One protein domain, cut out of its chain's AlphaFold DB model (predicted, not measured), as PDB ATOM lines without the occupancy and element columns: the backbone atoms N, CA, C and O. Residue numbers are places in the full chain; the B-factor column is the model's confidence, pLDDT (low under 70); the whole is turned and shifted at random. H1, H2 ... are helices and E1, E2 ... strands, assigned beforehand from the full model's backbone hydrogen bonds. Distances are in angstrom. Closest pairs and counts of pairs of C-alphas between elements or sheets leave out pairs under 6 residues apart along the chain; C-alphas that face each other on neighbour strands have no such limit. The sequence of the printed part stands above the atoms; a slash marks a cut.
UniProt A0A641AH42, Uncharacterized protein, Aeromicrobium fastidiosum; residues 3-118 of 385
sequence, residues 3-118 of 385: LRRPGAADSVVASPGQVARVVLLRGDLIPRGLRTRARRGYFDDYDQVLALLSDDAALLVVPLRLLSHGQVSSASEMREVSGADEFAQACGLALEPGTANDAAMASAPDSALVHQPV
ATOM      1  N   LEU A   3      63.553 105.488  87.114       59.03
ATOM      2  CA  LEU A   3      62.172 105.789  86.777       59.03
ATOM      3  C   LEU A   3      61.287 104.747  87.445       59.03
ATOM      4  O   LEU A   3      61.269 103.572  87.059       59.03
ATOM      5  N   ARG A   4      60.532 105.209  88.438       52.88
ATOM      6  CA  ARG A   4      59.506 104.410  89.094       52.88
ATOM      7  C   ARG A   4      58.228 104.483  88.275       52.88
ATOM      8  O   ARG A   4      57.630 105.549  88.138       52.88
ATOM      9  N   ARG A   5      57.819 103.351  87.706       46.50
ATOM     10  CA  ARG A   5      56.527 103.217  87.025       46.50
ATOM     11  C   ARG A   5      55.580 102.411  87.910       46.50
ATOM     12  O   ARG A   5      55.953 101.325  88.346       46.50
ATOM     13  N   PRO A   6      54.345 102.884  88.145       41.03
ATOM     14  CA  PRO A   6      53.384 102.149  88.961       41.03
ATOM     15  C   PRO A   6      53.148 100.731  88.427       41.03
ATOM     16  O   PRO A   6      52.724 100.558  87.285       41.03
ATOM     17  N   GLY A   7      53.395  99.716  89.261       39.66
ATOM     18  CA  GLY A   7      53.162  98.307  88.919       39.66
ATOM     19  C   GLY A   7      54.180  97.686  87.958       39.66
ATOM     20  O   GLY A   7      53.953  96.573  87.487       39.66
ATOM     21  N   ALA A   8      55.282  98.376  87.668       46.94
ATOM     22  CA  ALA A   8      56.440  97.806  86.993       46.94
ATOM     23  C   ALA A   8      57.639  97.822  87.945       46.94
ATOM     24  O   ALA A   8      57.672  98.604  88.894       46.94
ATOM     25  N   ALA A   9      58.617  96.951  87.695       49.69
ATOM     26  CA  ALA A   9      59.888  97.038  88.397       49.69
ATOM     27  C   ALA A   9      60.506  98.422  88.163       49.69
ATOM     28  O   ALA A   9      60.411  98.968  87.057       49.69
ATOM     29  N   ASP A  10      61.126  98.964  89.208       56.53
ATOM     30  CA  ASP A  10      61.940 100.170  89.133       56.53
ATOM     31  C   ASP A  10      62.906 100.036  87.954       56.53
ATOM     32  O   ASP A  10      63.770  99.158  87.919       56.53
ATOM     33  N   SER A  11      62.715 100.884  86.945       61.62
ATOM     34  CA  SER A  11      63.567 100.876  85.764       61.62
ATOM     35  C   SER A  11      64.716 101.837  86.005       61.62
ATOM     36  O   SER A  11      64.512 103.044  86.139       61.62
ATOM     37  N   VAL A  12      65.935 101.310  86.101       68.31
ATOM     38  CA  VAL A  12      67.131 102.152  86.104       68.31
ATOM     39  C   VAL A  12      67.245 102.759  84.714       68.31
ATOM     40  O   VAL A  12      67.438 102.046  83.735       68.31
ATOM     41  N   VAL A  13      67.067 104.074  84.632       71.19
ATOM     42  CA  VAL A  13      67.127 104.811  83.362       71.19
ATOM     43  C   VAL A  13      68.542 105.293  83.083       71.19
ATOM     44  O   VAL A  13      68.956 105.366  81.936       71.19
ATOM     45  N   ALA A  14      69.290 105.607  84.140       74.31
ATOM     46  CA  ALA A  14      70.699 105.943  84.034       74.31
ATOM     47  C   ALA A  14      71.416 105.582  85.335       74.31
ATOM     48  O   ALA A  14      70.959 105.936  86.425       74.31
ATOM     49  N   SER A  15      72.545 104.900  85.234       75.56
ATOM     50  CA  SER A  15      73.493 104.689  86.328       75.56
ATOM     51  C   SER A  15      74.361 105.939  86.535       75.56
ATOM     52  O   SER A  15      74.452 106.777  85.631       75.56
ATOM     53  N   PRO A  16      75.000 106.102  87.708       70.94
ATOM     54  CA  PRO A  16      75.965 107.180  87.922       70.94
ATOM     55  C   PRO A  16      77.006 107.227  86.793       70.94
ATOM     56  O   PRO A  16      77.549 106.191  86.416       70.94
ATOM     57  N   GLY A  17      77.242 108.414  86.232       75.12
ATOM     58  CA  GLY A  17      78.201 108.623  85.140       75.12
ATOM     59  C   GLY A  17      77.724 108.238  83.732       75.12
ATOM     60  O   GLY A  17      78.464 108.467  82.786       75.12
ATOM     61  N   GLN A  18      76.515 107.684  83.558       83.69
ATOM     62  CA  GLN A  18      75.986 107.371  82.216       83.69
ATOM     63  C   GLN A  18      75.383 108.578  81.494       83.69
ATOM     64  O   GLN A  18      75.309 108.584  80.269       83.69
ATOM     65  N   VAL A  19      74.921 109.582  82.242       88.38
ATOM     66  CA  VAL A  19      74.439 110.830  81.645       88.38
ATOM     67  C   VAL A  19      75.665 111.667  81.307       88.38
ATOM     68  O   VAL A  19      76.353 112.132  82.211       88.38
ATOM     69  N   ALA A  20      75.936 111.831  80.017       90.00
ATOM     70  CA  ALA A  20      77.012 112.679  79.522       90.00
ATOM     71  C   ALA A  20      76.533 114.126  79.369       90.00
ATOM     72  O   ALA A  20      77.272 115.065  79.659       90.00
ATOM     73  N   ARG A  21      75.285 114.313  78.915       92.31
ATOM     74  CA  ARG A  21      74.710 115.634  78.625       92.31
ATOM     75  C   ARG A  21      73.241 115.710  79.018       92.31
ATOM     76  O   ARG A  21      72.492 114.736  78.911       92.31
ATOM     77  N   VAL A  22      72.820 116.901  79.431       92.06
ATOM     78  CA  VAL A  22      71.414 117.240  79.660       92.06
ATOM     79  C   VAL A  22      71.057 118.384  78.729       92.06
ATOM     80  O   VAL A  22      71.640 119.460  78.815       92.06
ATOM     81  N   VAL A  23      70.107 118.153  77.828       94.38
ATOM     82  CA  VAL A  23      69.769 119.112  76.776       94.38
ATOM     83  C   VAL A  23      68.297 119.492  76.800       94.38
ATOM     84  O   VAL A  23      67.420 118.700  77.151       94.38
ATOM     85  N   LEU A  24      68.020 120.716  76.369       92.62
ATOM     86  CA  LEU A  24      66.682 121.255  76.206       92.62
ATOM     87  C   LEU A  24      66.329 121.336  74.718       92.62
ATOM     88  O   LEU A  24      66.811 122.211  73.996       92.62
ATOM     89  N   LEU A  25      65.462 120.435  74.264       91.44
ATOM     90  CA  LEU A  25      64.943 120.406  72.899       91.44
ATOM     91  C   LEU A  25      63.718 121.316  72.795       91.44
ATOM     92  O   LEU A  25      62.809 121.245  73.624       91.44
ATOM     93  N   ARG A  26      63.689 122.174  71.772       89.50
ATOM     94  CA  ARG A  26      62.633 123.176  71.561       89.50
ATOM     95  C   ARG A  26      62.140 123.173  70.124       89.50
ATOM     96  O   ARG A  26      62.913 122.889  69.210       89.50
ATOM     97  N   GLY A  27      60.873 123.536  69.932       84.75
ATOM     98  CA  GLY A  27      60.289 123.720  68.603       84.75
ATOM     99  C   GLY A  27      60.538 122.515  67.694       84.75
ATOM    100  O   GLY A  27      60.104 121.401  67.999       84.75
ATOM    101  N   ASP A  28      61.246 122.730  66.584       84.62
ATOM    102  CA  ASP A  28      61.503 121.701  65.567       84.62
ATOM    103  C   ASP A  28      62.452 120.579  65.976       84.62
ATOM    104  O   ASP A  28      62.449 119.522  65.345       84.62
ATOM    105  N   LEU A  29      63.177 120.763  67.076       87.81
ATOM    106  CA  LEU A  29      64.063 119.751  67.644       87.81
ATOM    107  C   LEU A  29      63.314 118.717  68.493       87.81
ATOM    108  O   LEU A  29      63.902 117.737  68.943       87.81
ATOM    109  N   ILE A  30      62.019 118.919  68.737       85.50
ATOM    110  CA  ILE A  30      61.225 117.990  69.536       85.50
ATOM    111  C   ILE A  30      60.920 116.733  68.710       85.50
ATOM    112  O   ILE A  30      60.370 116.850  67.607       85.50
ATOM    113  N   PRO A  31      61.193 115.525  69.244       81.06
ATOM    114  CA  PRO A  31      60.940 114.274  68.544       81.06
ATOM    115  C   PRO A  31      59.521 114.189  67.982       81.06
ATOM    116  O   PRO A  31      58.526 114.427  68.678       81.06
ATOM    117  N   ARG A  32      59.400 113.796  66.707       74.88
ATOM    118  CA  ARG A  32      58.099 113.714  66.011       74.88
ATOM    119  C   ARG A  32      57.098 112.801  66.727       74.88
ATOM    120  O   ARG A  32      55.896 113.064  66.672       74.88
ATOM    121  N   GLY A  33      57.581 111.768  67.422       68.31
ATOM    122  CA  GLY A  33      56.754 110.861  68.227       68.31
ATOM    123  C   GLY A  33      56.062 111.544  69.415       68.31
ATOM    124  O   GLY A  33      54.970 111.134  69.805       68.31
ATOM    125  N   LEU A  34      56.641 112.629  69.942       68.25
ATOM    126  CA  LEU A  34      56.013 113.475  70.961       68.25
ATOM    127  C   LEU A  34      55.075 114.516  70.328       68.25
ATOM    128  O   LEU A  34      53.954 114.693  70.804       68.25
ATOM    129  N   ARG A  35      55.471 115.125  69.199       66.06
ATOM    130  CA  ARG A  35      54.657 116.126  68.473       66.06
ATOM    131  C   ARG A  35      53.333 115.566  67.934       66.06
ATOM    132  O   ARG A  35      52.287 116.199  68.042       66.06
ATOM    133  N   THR A  36      53.358 114.369  67.348       56.78
ATOM    134  CA  THR A  36      52.169 113.755  66.718       56.78
ATOM    135  C   THR A  36      51.113 113.303  67.724       56.78
ATOM    136  O   THR A  36      49.924 113.330  67.408       56.78
ATOM    137  N   ARG A  37      51.516 112.931  68.946       52.94
ATOM    138  CA  ARG A  37      50.581 112.604  70.033       52.94
ATOM    139  C   ARG A  37      49.994 113.848  70.707       52.94
ATOM    140  O   ARG A  37      48.841 113.791  71.118       52.94
ATOM    141  N   ALA A  38      50.724 114.967  70.743       50.16
ATOM    142  CA  ALA A  38      50.226 116.256  71.242       50.16
ATOM    143  C   ALA A  38      49.026 116.779  70.428       50.16
ATOM    144  O   ALA A  38      47.991 117.137  70.987       50.16
ATOM    145  N   ARG A  39      49.108 116.682  69.092       48.53
ATOM    146  CA  ARG A  39      48.063 117.147  68.156       48.53
ATOM    147  C   ARG A  39      46.703 116.447  68.277       48.53
ATOM    148  O   ARG A  39      45.726 116.941  67.727       48.53
ATOM    149  N   ARG A  40      46.605 115.290  68.944       47.84
ATOM    150  CA  ARG A  40      45.339 114.533  69.068       47.84
ATOM    151  C   ARG A  40      44.507 114.886  70.302       47.84
ATOM    152  O   ARG A  40      43.427 114.325  70.465       47.84
ATOM    153  N   GLY A  41      44.939 115.827  71.141       41.22
ATOM    154  CA  GLY A  41      44.073 116.304  72.214       41.22
ATOM    155  C   GLY A  41      44.694 117.353  73.123       41.22
ATOM    156  O   GLY A  41      45.432 117.012  74.041       41.22
ATOM    157  N   TYR A  42      44.252 118.599  72.939       43.81
ATOM    158  CA  TYR A  42      44.168 119.664  73.952       43.81
ATOM    159  C   TYR A  42      45.462 120.198  74.594       43.81
ATOM    160  O   TYR A  42      45.378 121.074  75.453       43.81
ATOM    161  N   PHE A  43      46.641 119.753  74.167       46.97
ATOM    162  CA  PHE A  43      47.910 120.385  74.527       46.97
ATOM    163  C   PHE A  43      48.614 120.792  73.237       46.97
ATOM    164  O   PHE A  43      49.380 120.005  72.687       46.97
ATOM    165  N   ASP A  44      48.302 121.988  72.734       45.50
ATOM    166  CA  ASP A  44      48.890 122.468  71.479       45.50
ATOM    167  C   ASP A  44      50.409 122.665  71.573       45.50
ATOM    168  O   ASP A  44      51.097 122.445  70.585       45.50
ATOM    169  N   ASP A  45      50.962 122.894  72.765       55.06
ATOM    170  CA  ASP A  45      52.366 123.274  72.895       55.06
ATOM    171  C   ASP A  45      53.094 122.433  73.956       55.06
ATOM    172  O   ASP A  45      53.052 122.692  75.166       55.06
ATOM    173  N   TYR A  46      53.778 121.378  73.499       62.06
ATOM    174  CA  TYR A  46      55.024 120.967  74.143       62.06
ATOM    175  C   TYR A  46      56.118 121.834  73.538       62.06
ATOM    176  O   TYR A  46      56.722 121.440  72.547       62.06
ATOM    177  N   ASP A  47      56.361 123.013  74.102       72.69
ATOM    178  CA  ASP A  47      57.385 123.915  73.556       72.69
ATOM    179  C   ASP A  47      58.801 123.487  73.921       72.69
ATOM    180  O   ASP A  47      59.767 123.876  73.257       72.69
ATOM    181  N   GLN A  48      58.933 122.698  74.991       84.94
ATOM    182  CA  GLN A  48      60.217 122.323  75.561       84.94
ATOM    183  C   GLN A  48      60.210 120.899  76.127       84.94
ATOM    184  O   GLN A  48      59.302 120.489  76.861       84.94
ATOM    185  N   VAL A  49      61.259 120.150  75.801       87.88
ATOM    186  CA  VAL A  49      61.492 118.778  76.250       87.88
ATOM    187  C   VAL A  49      62.908 118.676  76.804       87.88
ATOM    188  O   VAL A  49      63.861 119.087  76.148       87.88
ATOM    189  N   LEU A  50      63.039 118.118  78.003       90.56
ATOM    190  CA  LEU A  50      64.316 117.759  78.601       90.56
ATOM    191  C   LEU A  50      64.747 116.395  78.065       90.56
ATOM    192  O   LEU A  50      63.971 115.441  78.137       90.56
ATOM    193  N   ALA A  51      65.967 116.290  77.555       90.94
ATOM    194  CA  ALA A  51      66.559 115.018  77.174       90.94
ATOM    195  C   ALA A  51      67.865 114.779  77.938       90.94
ATOM    196  O   ALA A  51      68.721 115.657  78.026       90.94
ATOM    197  N   LEU A  52      68.001 113.577  78.490       91.00
ATOM    198  CA  LEU A  52      69.230 113.066  79.083       91.00
ATOM    199  C   LEU A  52      69.892 112.164  78.066       91.00
ATOM    200  O   LEU A  52      69.273 111.208  77.597       91.00
ATOM    201  N   LEU A  53      71.130 112.486  77.728       90.94
ATOM    202  CA  LEU A  53      71.883 111.817  76.684       90.94
ATOM    203  C   LEU A  53      73.114 111.143  77.295       90.94
ATOM    204  O   LEU A  53      73.783 111.725  78.154       90.94
ATOM    205  N   SER A  54      73.400 109.926  76.845       89.75
ATOM    206  CA  SER A  54      74.748 109.356  76.874       89.75
ATOM    207  C   SER A  54      75.530 109.860  75.655       89.75
ATOM    208  O   SER A  54      75.037 110.690  74.887       89.75
ATOM    209  N   ASP A  55      76.745 109.355  75.460       87.50
ATOM    210  CA  ASP A  55      77.550 109.679  74.277       87.50
ATOM    211  C   ASP A  55      76.897 109.209  72.962       87.50
ATOM    212  O   ASP A  55      77.135 109.785  71.901       87.50
ATOM    213  N   ASP A  56      76.059 108.175  73.027       86.62
ATOM    214  CA  ASP A  56      75.553 107.422  71.876       86.62
ATOM    215  C   ASP A  56      74.021 107.301  71.800       86.62
ATOM    216  O   ASP A  56      73.485 107.015  70.728       86.62
ATOM    217  N   ALA A  57      73.289 107.572  72.883       87.00
ATOM    218  CA  ALA A  57      71.839 107.421  72.924       87.00
ATOM    219  C   ALA A  57      71.140 108.474  73.796       87.00
ATOM    220  O   ALA A  57      71.725 109.102  74.678       87.00
ATOM    221  N   ALA A  58      69.835 108.646  73.576       86.25
ATOM    222  CA  ALA A  58      68.987 109.360  74.520       86.25
ATOM    223  C   ALA A  58      68.476 108.393  75.592       86.25
ATOM    224  O   ALA A  58      67.649 107.527  75.320       86.25
ATOM    225  N   LEU A  59      68.947 108.570  76.823       85.31
ATOM    226  CA  LEU A  59      68.573 107.753  77.974       85.31
ATOM    227  C   LEU A  59      67.156 108.062  78.453       85.31
ATOM    228  O   LEU A  59      66.420 107.160  78.833       85.31
ATOM    229  N   LEU A  60      66.764 109.338  78.443       85.75
ATOM    230  CA  LEU A  60      65.449 109.781  78.898       85.75
ATOM    231  C   LEU A  60      65.012 111.021  78.136       85.75
ATOM    232  O   LEU A  60      65.797 111.945  77.969       85.75
ATOM    233  N   VAL A  61      63.743 111.082  77.749       86.50
ATOM    234  CA  VAL A  61      63.167 112.269  77.111       86.50
ATOM    235  C   VAL A  61      61.833 112.597  77.782       86.50
ATOM    236  O   VAL A  61      60.883 111.813  77.703       86.50
ATOM    237  N   VAL A  62      61.753 113.749  78.458       84.69
ATOM    238  CA  VAL A  62      60.599 114.172  79.273       84.69
ATOM    239  C   VAL A  62      60.131 115.572  78.870       84.69
ATOM    240  O   VAL A  62      60.904 116.527  78.944       84.69
ATOM    241  N   PRO A  63      58.860 115.755  78.478       83.06
ATOM    242  CA  PRO A  63      58.311 117.094  78.291       83.06
ATOM    243  C   PRO A  63      58.305 117.894  79.603       83.06
ATOM    244  O   PRO A  63      57.789 117.416  80.613       83.06
ATOM    245  N   LEU A  64      58.819 119.131  79.592       77.31
ATOM    246  CA  LEU A  64      58.954 119.936  80.820       77.31
ATOM    247  C   LEU A  64      57.617 120.238  81.494       77.31
ATOM    248  O   LEU A  64      57.529 120.289  82.716       77.31
ATOM    249  N   ARG A  65      56.549 120.347  80.702       71.31
ATOM    250  CA  ARG A  65      55.189 120.554  81.206       71.31
ATOM    251  C   ARG A  65      54.696 119.435  82.134       71.31
ATOM    252  O   ARG A  65      53.723 119.620  82.856       71.31
ATOM    253  N   LEU A  66      55.327 118.258  82.085       67.75
ATOM    254  CA  LEU A  66      55.019 117.144  82.986       67.75
ATOM    255  C   LEU A  66      55.657 117.307  84.366       67.75
ATOM    256  O   LEU A  66      55.196 116.681  85.314       67.75
ATOM    257  N   LEU A  67      56.716 118.109  84.441       64.88
ATOM    258  CA  LEU A  67      57.471 118.405  85.650       64.88
ATOM    259  C   LEU A  67      57.015 119.727  86.288       64.88
ATOM    260  O   LEU A  67      57.184 119.919  87.483       64.88
ATOM    261  N   SER A  68      56.419 120.639  85.513       58.12
ATOM    262  CA  SER A  68      55.887 121.902  86.032       58.12
ATOM    263  C   SER A  68      54.566 121.709  86.789       58.12
ATOM    264  O   SER A  68      53.606 121.162  86.234       58.12
ATOM    265  N   HIS A  69      54.479 122.236  88.011       50.25
ATOM    266  CA  HIS A  69      53.234 122.342  88.776       50.25
ATOM    267  C   HIS A  69      52.536 123.690  88.513       50.25
ATOM    268  O   HIS A  69      53.187 124.722  88.431       50.25
ATOM    269  N   GLY A  70      51.203 123.696  88.397       46.19
ATOM    270  CA  GLY A  70      50.412 124.924  88.220       46.19
ATOM    271  C   GLY A  70      50.089 125.301  86.767       46.19
ATOM    272  O   GLY A  70      50.337 124.542  85.827       46.19
ATOM    273  N   GLN A  71      49.440 126.457  86.593       50.28
ATOM    274  CA  GLN A  71      49.242 127.063  85.276       50.28
ATOM    275  C   GLN A  71      50.489 127.867  84.925       50.28
ATOM    276  O   GLN A  71      50.841 128.790  85.642       50.28
ATOM    277  N   VAL A  72      51.137 127.497  83.824       56.09
ATOM    278  CA  VAL A  72      52.345 128.158  83.328       56.09
ATOM    279  C   VAL A  72      51.978 128.960  82.088       56.09
ATOM    280  O   VAL A  72      51.365 128.418  81.165       56.09
ATOM    281  N   SER A  73      52.353 130.236  82.074       59.50
ATOM    282  CA  SER A  73      51.991 131.199  81.032       59.50
ATOM    283  C   SER A  73      53.078 131.394  79.970       59.50
ATOM    284  O   SER A  73      52.781 131.856  78.870       59.50
ATOM    285  N   SER A  74      54.330 131.014  80.260       66.50
ATOM    286  CA  SER A  74      55.450 131.166  79.323       66.50
ATOM    287  C   SER A  74      56.443 130.000  79.340       66.50
ATOM    288  O   SER A  74      56.565 129.253  80.307       66.50
ATOM    289  N   ALA A  75      57.225 129.867  78.268       68.12
ATOM    290  CA  ALA A  75      58.254 128.834  78.162       68.12
ATOM    291  C   ALA A  75      59.469 129.085  79.086       68.12
ATOM    292  O   ALA A  75      60.196 128.147  79.410       68.12
ATOM    293  N   SER A  76      59.697 130.337  79.506       67.38
ATOM    294  CA  SER A  76      60.711 130.682  80.517       67.38
ATOM    295  C   SER A  76      60.257 130.235  81.902       67.38
ATOM    296  O   SER A  76      60.974 129.507  82.581       67.38
ATOM    297  N   GLU A  77      59.020 130.577  82.258       63.16
ATOM    298  CA  GLU A  77      58.369 130.140  83.493       63.16
ATOM    299  C   GLU A  77      58.264 128.607  83.551       63.16
ATOM    300  O   GLU A  77      58.495 128.003  84.588       63.16
ATOM    301  N   MET A  78      58.027 127.932  82.420       70.81
ATOM    302  CA  MET A  78      58.000 126.464  82.371       70.81
ATOM    303  C   MET A  78      59.337 125.839  82.760       70.81
ATOM    304  O   MET A  78      59.365 124.844  83.481       70.81
ATOM    305  N   ARG A  79      60.450 126.415  82.296       70.38
ATOM    306  CA  ARG A  79      61.798 125.976  82.672       70.38
ATOM    307  C   ARG A  79      62.053 126.224  84.159       70.38
ATOM    308  O   ARG A  79      62.554 125.336  84.843       70.38
ATOM    309  N   GLU A  80      61.626 127.378  84.659       64.31
ATOM    310  CA  GLU A  80      61.781 127.801  86.055       64.31
ATOM    311  C   GLU A  80      60.893 127.033  87.051       64.31
ATOM    312  O   GLU A  80      61.289 126.800  88.187       64.31
ATOM    313  N   VAL A  81      59.727 126.552  86.639       57.91
ATOM    314  CA  VAL A  81      58.826 125.799  87.527       57.91
ATOM    315  C   VAL A  81      59.060 124.286  87.429       57.91
ATOM    316  O   VAL A  81      58.731 123.544  88.347       57.91
ATOM    317  N   SER A  82      59.650 123.799  86.333       66.00
ATOM    318  CA  SER A  82      59.908 122.361  86.128       66.00
ATOM    319  C   SER A  82      61.145 121.806  86.845       66.00
ATOM    320  O   SER A  82      61.355 120.596  86.814       66.00
ATOM    321  N   GLY A  83      61.991 122.652  87.438       68.75
ATOM    322  CA  GLY A  83      63.239 122.216  88.083       68.75
ATOM    323  C   GLY A  83      64.320 121.708  87.114       68.75
ATOM    324  O   GLY A  83      65.237 121.004  87.527       68.75
ATOM    325  N   ALA A  84      64.208 121.993  85.810       79.19
ATOM    326  CA  ALA A  84      65.056 121.381  84.784       79.19
ATOM    327  C   ALA A  84      66.552 121.710  84.942       79.19
ATOM    328  O   ALA A  84      67.398 120.834  84.756       79.19
ATOM    329  N   ASP A  85      66.881 122.960  85.289       75.44
ATOM    330  CA  ASP A  85      68.274 123.373  85.498       75.44
ATOM    331  C   ASP A  85      68.879 122.753  86.766       75.44
ATOM    332  O   ASP A  85      70.022 122.305  86.737       75.44
ATOM    333  N   GLU A  86      68.125 122.657  87.866       65.94
ATOM    334  CA  GLU A  86      68.581 122.033  89.118       65.94
ATOM    335  C   GLU A  86      68.743 120.542  88.929       65.94
ATOM    336  O   GLU A  86      69.681 119.961  89.460       65.94
ATOM    337  N   PHE A  87      67.850 119.922  88.162       77.12
ATOM    338  CA  PHE A  87      67.962 118.519  87.823       77.12
ATOM    339  C   PHE A  87      69.245 118.241  87.026       77.12
ATOM    340  O   PHE A  87      69.982 117.310  87.356       77.12
ATOM    341  N   ALA A  88      69.558 119.074  86.024       82.31
ATOM    342  CA  ALA A  88      70.828 118.987  85.305       82.31
ATOM    343  C   ALA A  88      72.017 119.170  86.262       82.31
ATOM    344  O   ALA A  88      72.938 118.352  86.278       82.31
ATOM    345  N   GLN A  89      71.946 120.178  87.134       76.12
ATOM    346  CA  GLN A  89      72.996 120.482  88.102       76.12
ATOM    347  C   GLN A  89      73.183 119.369  89.145       76.12
ATOM    348  O   GLN A  89      74.314 119.076  89.527       76.12
ATOM    349  N   ALA A  90      72.106 118.716  89.587       68.44
ATOM    350  CA  ALA A  90      72.141 117.564  90.487       68.44
ATOM    351  C   ALA A  90      72.779 116.338  89.819       68.44
ATOM    352  O   ALA A  90      73.388 115.511  90.494       68.44
ATOM    353  N   CYS A  91      72.705 116.251  88.488       73.06
ATOM    354  CA  CYS A  91      73.474 115.287  87.703       73.06
ATOM    355  C   CYS A  91      74.944 115.707  87.501       73.06
ATOM    356  O   CYS A  91      75.694 114.968  86.870       73.06
ATOM    357  N   GLY A  92      75.369 116.871  88.012       77.94
ATOM    358  CA  GLY A  92      76.708 117.428  87.807       77.94
ATOM    359  C   GLY A  92      76.919 118.057  86.427       77.94
ATOM    360  O   GLY A  92      78.060 118.221  86.003       77.94
ATOM    361  N   LEU A  93      75.839 118.389  85.714       86.88
ATOM    362  CA  LEU A  93      75.860 118.840  84.323       86.88
ATOM    363  C   LEU A  93      75.170 120.202  84.163       86.88
ATOM    364  O   LEU A  93      74.350 120.611  84.984       86.88
ATOM    365  N   ALA A  94      75.489 120.912  83.083       87.75
ATOM    366  CA  ALA A  94      74.760 122.115  82.690       87.75
ATOM    367  C   ALA A  94      73.583 121.747  81.775       87.75
ATOM    368  O   ALA A  94      73.684 120.815  80.977       87.75
ATOM    369  N   LEU A  95      72.477 122.495  81.865       89.56
ATOM    370  CA  LEU A  95      71.378 122.358  80.911       89.56
ATOM    371  C   LEU A  95      71.722 123.093  79.610       89.56
ATOM    372  O   LEU A  95      71.666 124.324  79.535       89.56
ATOM    373  N   GLU A  96      72.051 122.329  78.577       92.88
ATOM    374  CA  GLU A  96      72.480 122.847  77.280       92.88
ATOM    375  C   GLU A  96      71.300 123.055  76.316       92.88
ATOM    376  O   GLU A  96      70.289 122.349  76.388       92.88
ATOM    377  N   PRO A  97      71.388 124.002  75.367       92.69
ATOM    378  CA  PRO A  97      70.457 124.040  74.248       92.69
ATOM    379  C   PRO A  97      70.669 122.807  73.362       92.69
ATOM    380  O   PRO A  97      71.795 122.489  72.982       92.69
ATOM    381  N   GLY A  98      69.585 122.114  73.020       91.56
ATOM    382  CA  GLY A  98      69.674 120.942  72.159       91.56
ATOM    383  C   GLY A  98      70.019 121.289  70.710       91.56
ATOM    384  O   GLY A  98      69.672 122.355  70.199       91.56
ATOM    385  N   THR A  99      70.682 120.356  70.038       93.31
ATOM    386  CA  THR A  99      71.062 120.431  68.624       93.31
ATOM    387  C   THR A  99      70.225 119.482  67.760       93.31
ATOM    388  O   THR A  99      69.458 118.656  68.258       93.31
ATOM    389  N   ALA A 100      70.386 119.561  66.436       90.81
ATOM    390  CA  ALA A 100      69.764 118.605  65.518       90.81
ATOM    391  C   ALA A 100      70.255 117.161  65.741       90.81
ATOM    392  O   ALA A 100      69.477 116.224  65.574       90.81
ATOM    393  N   ASN A 101      71.516 116.981  66.153       90.44
ATOM    394  CA  ASN A 101      72.057 115.663  66.480       90.44
ATOM    395  C   ASN A 101      71.400 115.098  67.749       90.44
ATOM    396  O   ASN A 101      70.939 113.961  67.762       90.44
ATOM    397  N   ASP A 102      71.243 115.940  68.770       92.69
ATOM    398  CA  ASP A 102      70.559 115.575  70.014       92.69
ATOM    399  C   ASP A 102      69.092 115.196  69.759       92.69
ATOM    400  O   ASP A 102      68.575 114.229  70.315       92.69
ATOM    401  N   ALA A 103      68.420 115.929  68.865       88.94
ATOM    402  CA  ALA A 103      67.059 115.623  68.435       88.94
ATOM    403  C   ALA A 103      66.961 114.271  67.708       88.94
ATOM    404  O   ALA A 103      65.968 113.555  67.872       88.94
ATOM    405  N   ALA A 104      67.974 113.913  66.912       87.88
ATOM    406  CA  ALA A 104      68.047 112.620  66.240       87.88
ATOM    407  C   ALA A 104      68.219 111.480  67.254       87.88
ATOM    408  O   ALA A 104      67.465 110.508  67.195       87.88
ATOM    409  N   MET A 105      69.110 111.644  68.239       87.25
ATOM    410  CA  MET A 105      69.283 110.694  69.348       87.25
ATOM    411  C   MET A 105      67.995 110.548  70.170       87.25
ATOM    412  O   MET A 105      67.553 109.437  70.448       87.25
ATOM    413  N   ALA A 106      67.330 111.661  70.492       84.88
ATOM    414  CA  ALA A 106      66.058 111.680  71.220       84.88
ATOM    415  C   ALA A 106      64.870 111.123  70.418       84.88
ATOM    416  O   ALA A 106      63.816 110.838  70.987       84.88
ATOM    417  N   SER A 107      65.015 110.995  69.100       83.81
ATOM    418  CA  SER A 107      64.019 110.385  68.215       83.81
ATOM    419  C   SER A 107      64.316 108.916  67.904       83.81
ATOM    420  O   SER A 107      63.515 108.282  67.214       83.81
ATOM    421  N   ALA A 108      65.442 108.377  68.383       81.19
ATOM    422  CA  ALA A 108      65.810 106.983  68.185       81.19
ATOM    423  C   ALA A 108      64.815 106.047  68.905       81.19
ATOM    424  O   ALA A 108      64.301 106.396  69.973       81.19
ATOM    425  N   PRO A 109      64.529 104.858  68.343       66.19
ATOM    426  CA  PRO A 109      63.539 103.927  68.891       66.19
ATOM    427  C   PRO A 109      63.885 103.423  70.300       66.19
ATOM    428  O   PRO A 109      62.973 103.108  71.060       66.19
ATOM    429  N   ASP A 110      65.171 103.415  70.657       64.94
ATOM    430  CA  ASP A 110      65.663 102.945  71.957       64.94
ATOM    431  C   ASP A 110      65.586 104.012  73.062       64.94
ATOM    432  O   ASP A 110      65.910 103.746  74.218       64.94
ATOM    433  N   SER A 111      65.130 105.226  72.735       66.56
ATOM    434  CA  SER A 111      64.997 106.298  73.718       66.56
ATOM    435  C   SER A 111      63.837 106.047  74.688       66.56
ATOM    436  O   SER A 111      62.693 105.798  74.288       66.56
ATOM    437  N   ALA A 112      64.100 106.153  75.996       62.72
ATOM    438  CA  ALA A 112      63.044 106.067  77.000       62.72
ATOM    439  C   ALA A 112      62.224 107.367  76.999       62.72
ATOM    440  O   ALA A 112      62.483 108.321  77.734       62.72
ATOM    441  N   LEU A 113      61.207 107.414  76.145       64.75
ATOM    442  CA  LEU A 113      60.276 108.534  76.064       64.75
ATOM    443  C   LEU A 113      59.252 108.447  77.202       64.75
ATOM    444  O   LEU A 113      58.451 107.509  77.278       64.75
ATOM    445  N   VAL A 114      59.236 109.448  78.084       60.56
ATOM    446  CA  VAL A 114      58.184 109.584  79.100       60.56
ATOM    447  C   VAL A 114      56.984 110.257  78.454       60.56
ATOM    448  O   VAL A 114      56.899 111.475  78.298       60.56
ATOM    449  N   HIS A 115      56.030 109.428  78.056       55.53
ATOM    450  CA  HIS A 115      54.765 109.880  77.506       55.53
ATOM    451  C   HIS A 115      53.775 110.185  78.635       55.53
ATOM    452  O   HIS A 115      52.982 109.328  78.993       55.53
ATOM    453  N   GLN A 116      53.794 111.429  79.126       52.34
ATOM    454  CA  GLN A 116      52.779 112.037  80.008       52.34
ATOM    455  C   GLN A 116      52.644 111.451  81.437       52.34
ATOM    456  O   GLN A 116      52.707 110.242  81.630       52.34
ATOM    457  N   PRO A 117      52.353 112.273  82.465       45.25
ATOM    458  CA  PRO A 117      51.649 111.803  83.636       45.25
ATOM    459  C   PRO A 117      50.175 111.697  83.245       45.25
ATOM    460  O   PRO A 117      49.625 112.652  82.705       45.25
ATOM    461  N   VAL A 118      49.571 110.538  83.505       46.06
ATOM    462  CA  VAL A 118      48.222 110.263  84.046       46.06
ATOM    463  C   VAL A 118      46.992 111.016  83.476       46.06
ATOM    464  O   VAL A 118      45.915 110.457  83.540       46.06
TER     465      VAL A 118
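This is residues 3 to 118 of the 385 residues of an uncharacterized protein of Aeromicrobium fastidiosum (UniProt A0A641AH42). A small twisted sheet of four strands forms the middle, with H3 running along its strands on one face, H2 just before it in the chain on that same side, and H4 crossing the other face. H1 lies off the sheet, and residues 5 to 10 stick out as a free loop. The printed part has 116 residues, with four named helices and four named strands in the order E1 H1 E2 E3 H2 H3 E4 H4; the sheet, E3 E2 E1 E4, is mixed. The class is mixed, helices and strands, though only 49 residues are in named elements. The whole is compact, with a radius of gyration of the C-alphas of 13.5 A and spans of 36 by 31 by 27 A.

Find C-alpha 21 at (74.710, 115.634, 78.625); from there E1, residues 21 to 26, runs 15.9 A. E2, residues 48 to 53, covers 15.7 A, E3, residues 58 to 63, 13.7 A, and E4, residues 95 to 97, 6.9 A. H1 is residues 32 to 38, 9.8 A; H2 is residues 75 to 81 and H3 residues 84 to 90, 9.9 A each. H4, residues 100 to 106, 9.7 A, ends at C-alpha 106, (66.058, 111.680, 71.220).

Look first at E1 and E2, antiparallel at 155 degrees, with N 25 and O 49 2.8 A apart. E2 and E3 form a hairpin, antiparallel at 164 degrees, with N 62 and O 50 at 2.8 A. E4 is parallel to E1, at 46 degrees, with N 24 and O 96 at 2.8 A. E3, H2 H3 and E4 make a split strand-helix-strand unit, two strands of one sheet joined through helices and not neighbours, with E2 and E1 between them in the sheet; its crossover is right-handed. The three layers are H2 and H3, the sheet, and H4. H3 runs along E1, at 1 degree on the local plane and a height over the sheet of 9.0 A; its closest C-alphas to E1 are Ala 88 and Val 22, 5.9 A. On the opposite face H4 runs across E1 at 78 degrees on the local plane; the C-alphas of Ala 106 and Ala 58 of E3 are its closest to that strand, 5.0 A. H2 and H3 are close but not clearly touching, Arg 79 and Asp 85 having the closest C-alphas, 7.5 A. H1 is only just not on the sheet, with 4 pairs of C-alphas within 10 A. H2, H3 and H4 have every O i to N i+4 pair within hydrogen-bond range, H1 2 of 3.

The farthest C-alphas, Gly 17 and Tyr 42, are 37.5 A apart. The printed part has no cut, and the link E3 to H2, 11 residues, is long. Mean pLDDT of the printed part is 72.2; 52 residues are under 70, among them residues 3 to 12, 33 to 46 and 109 to 118.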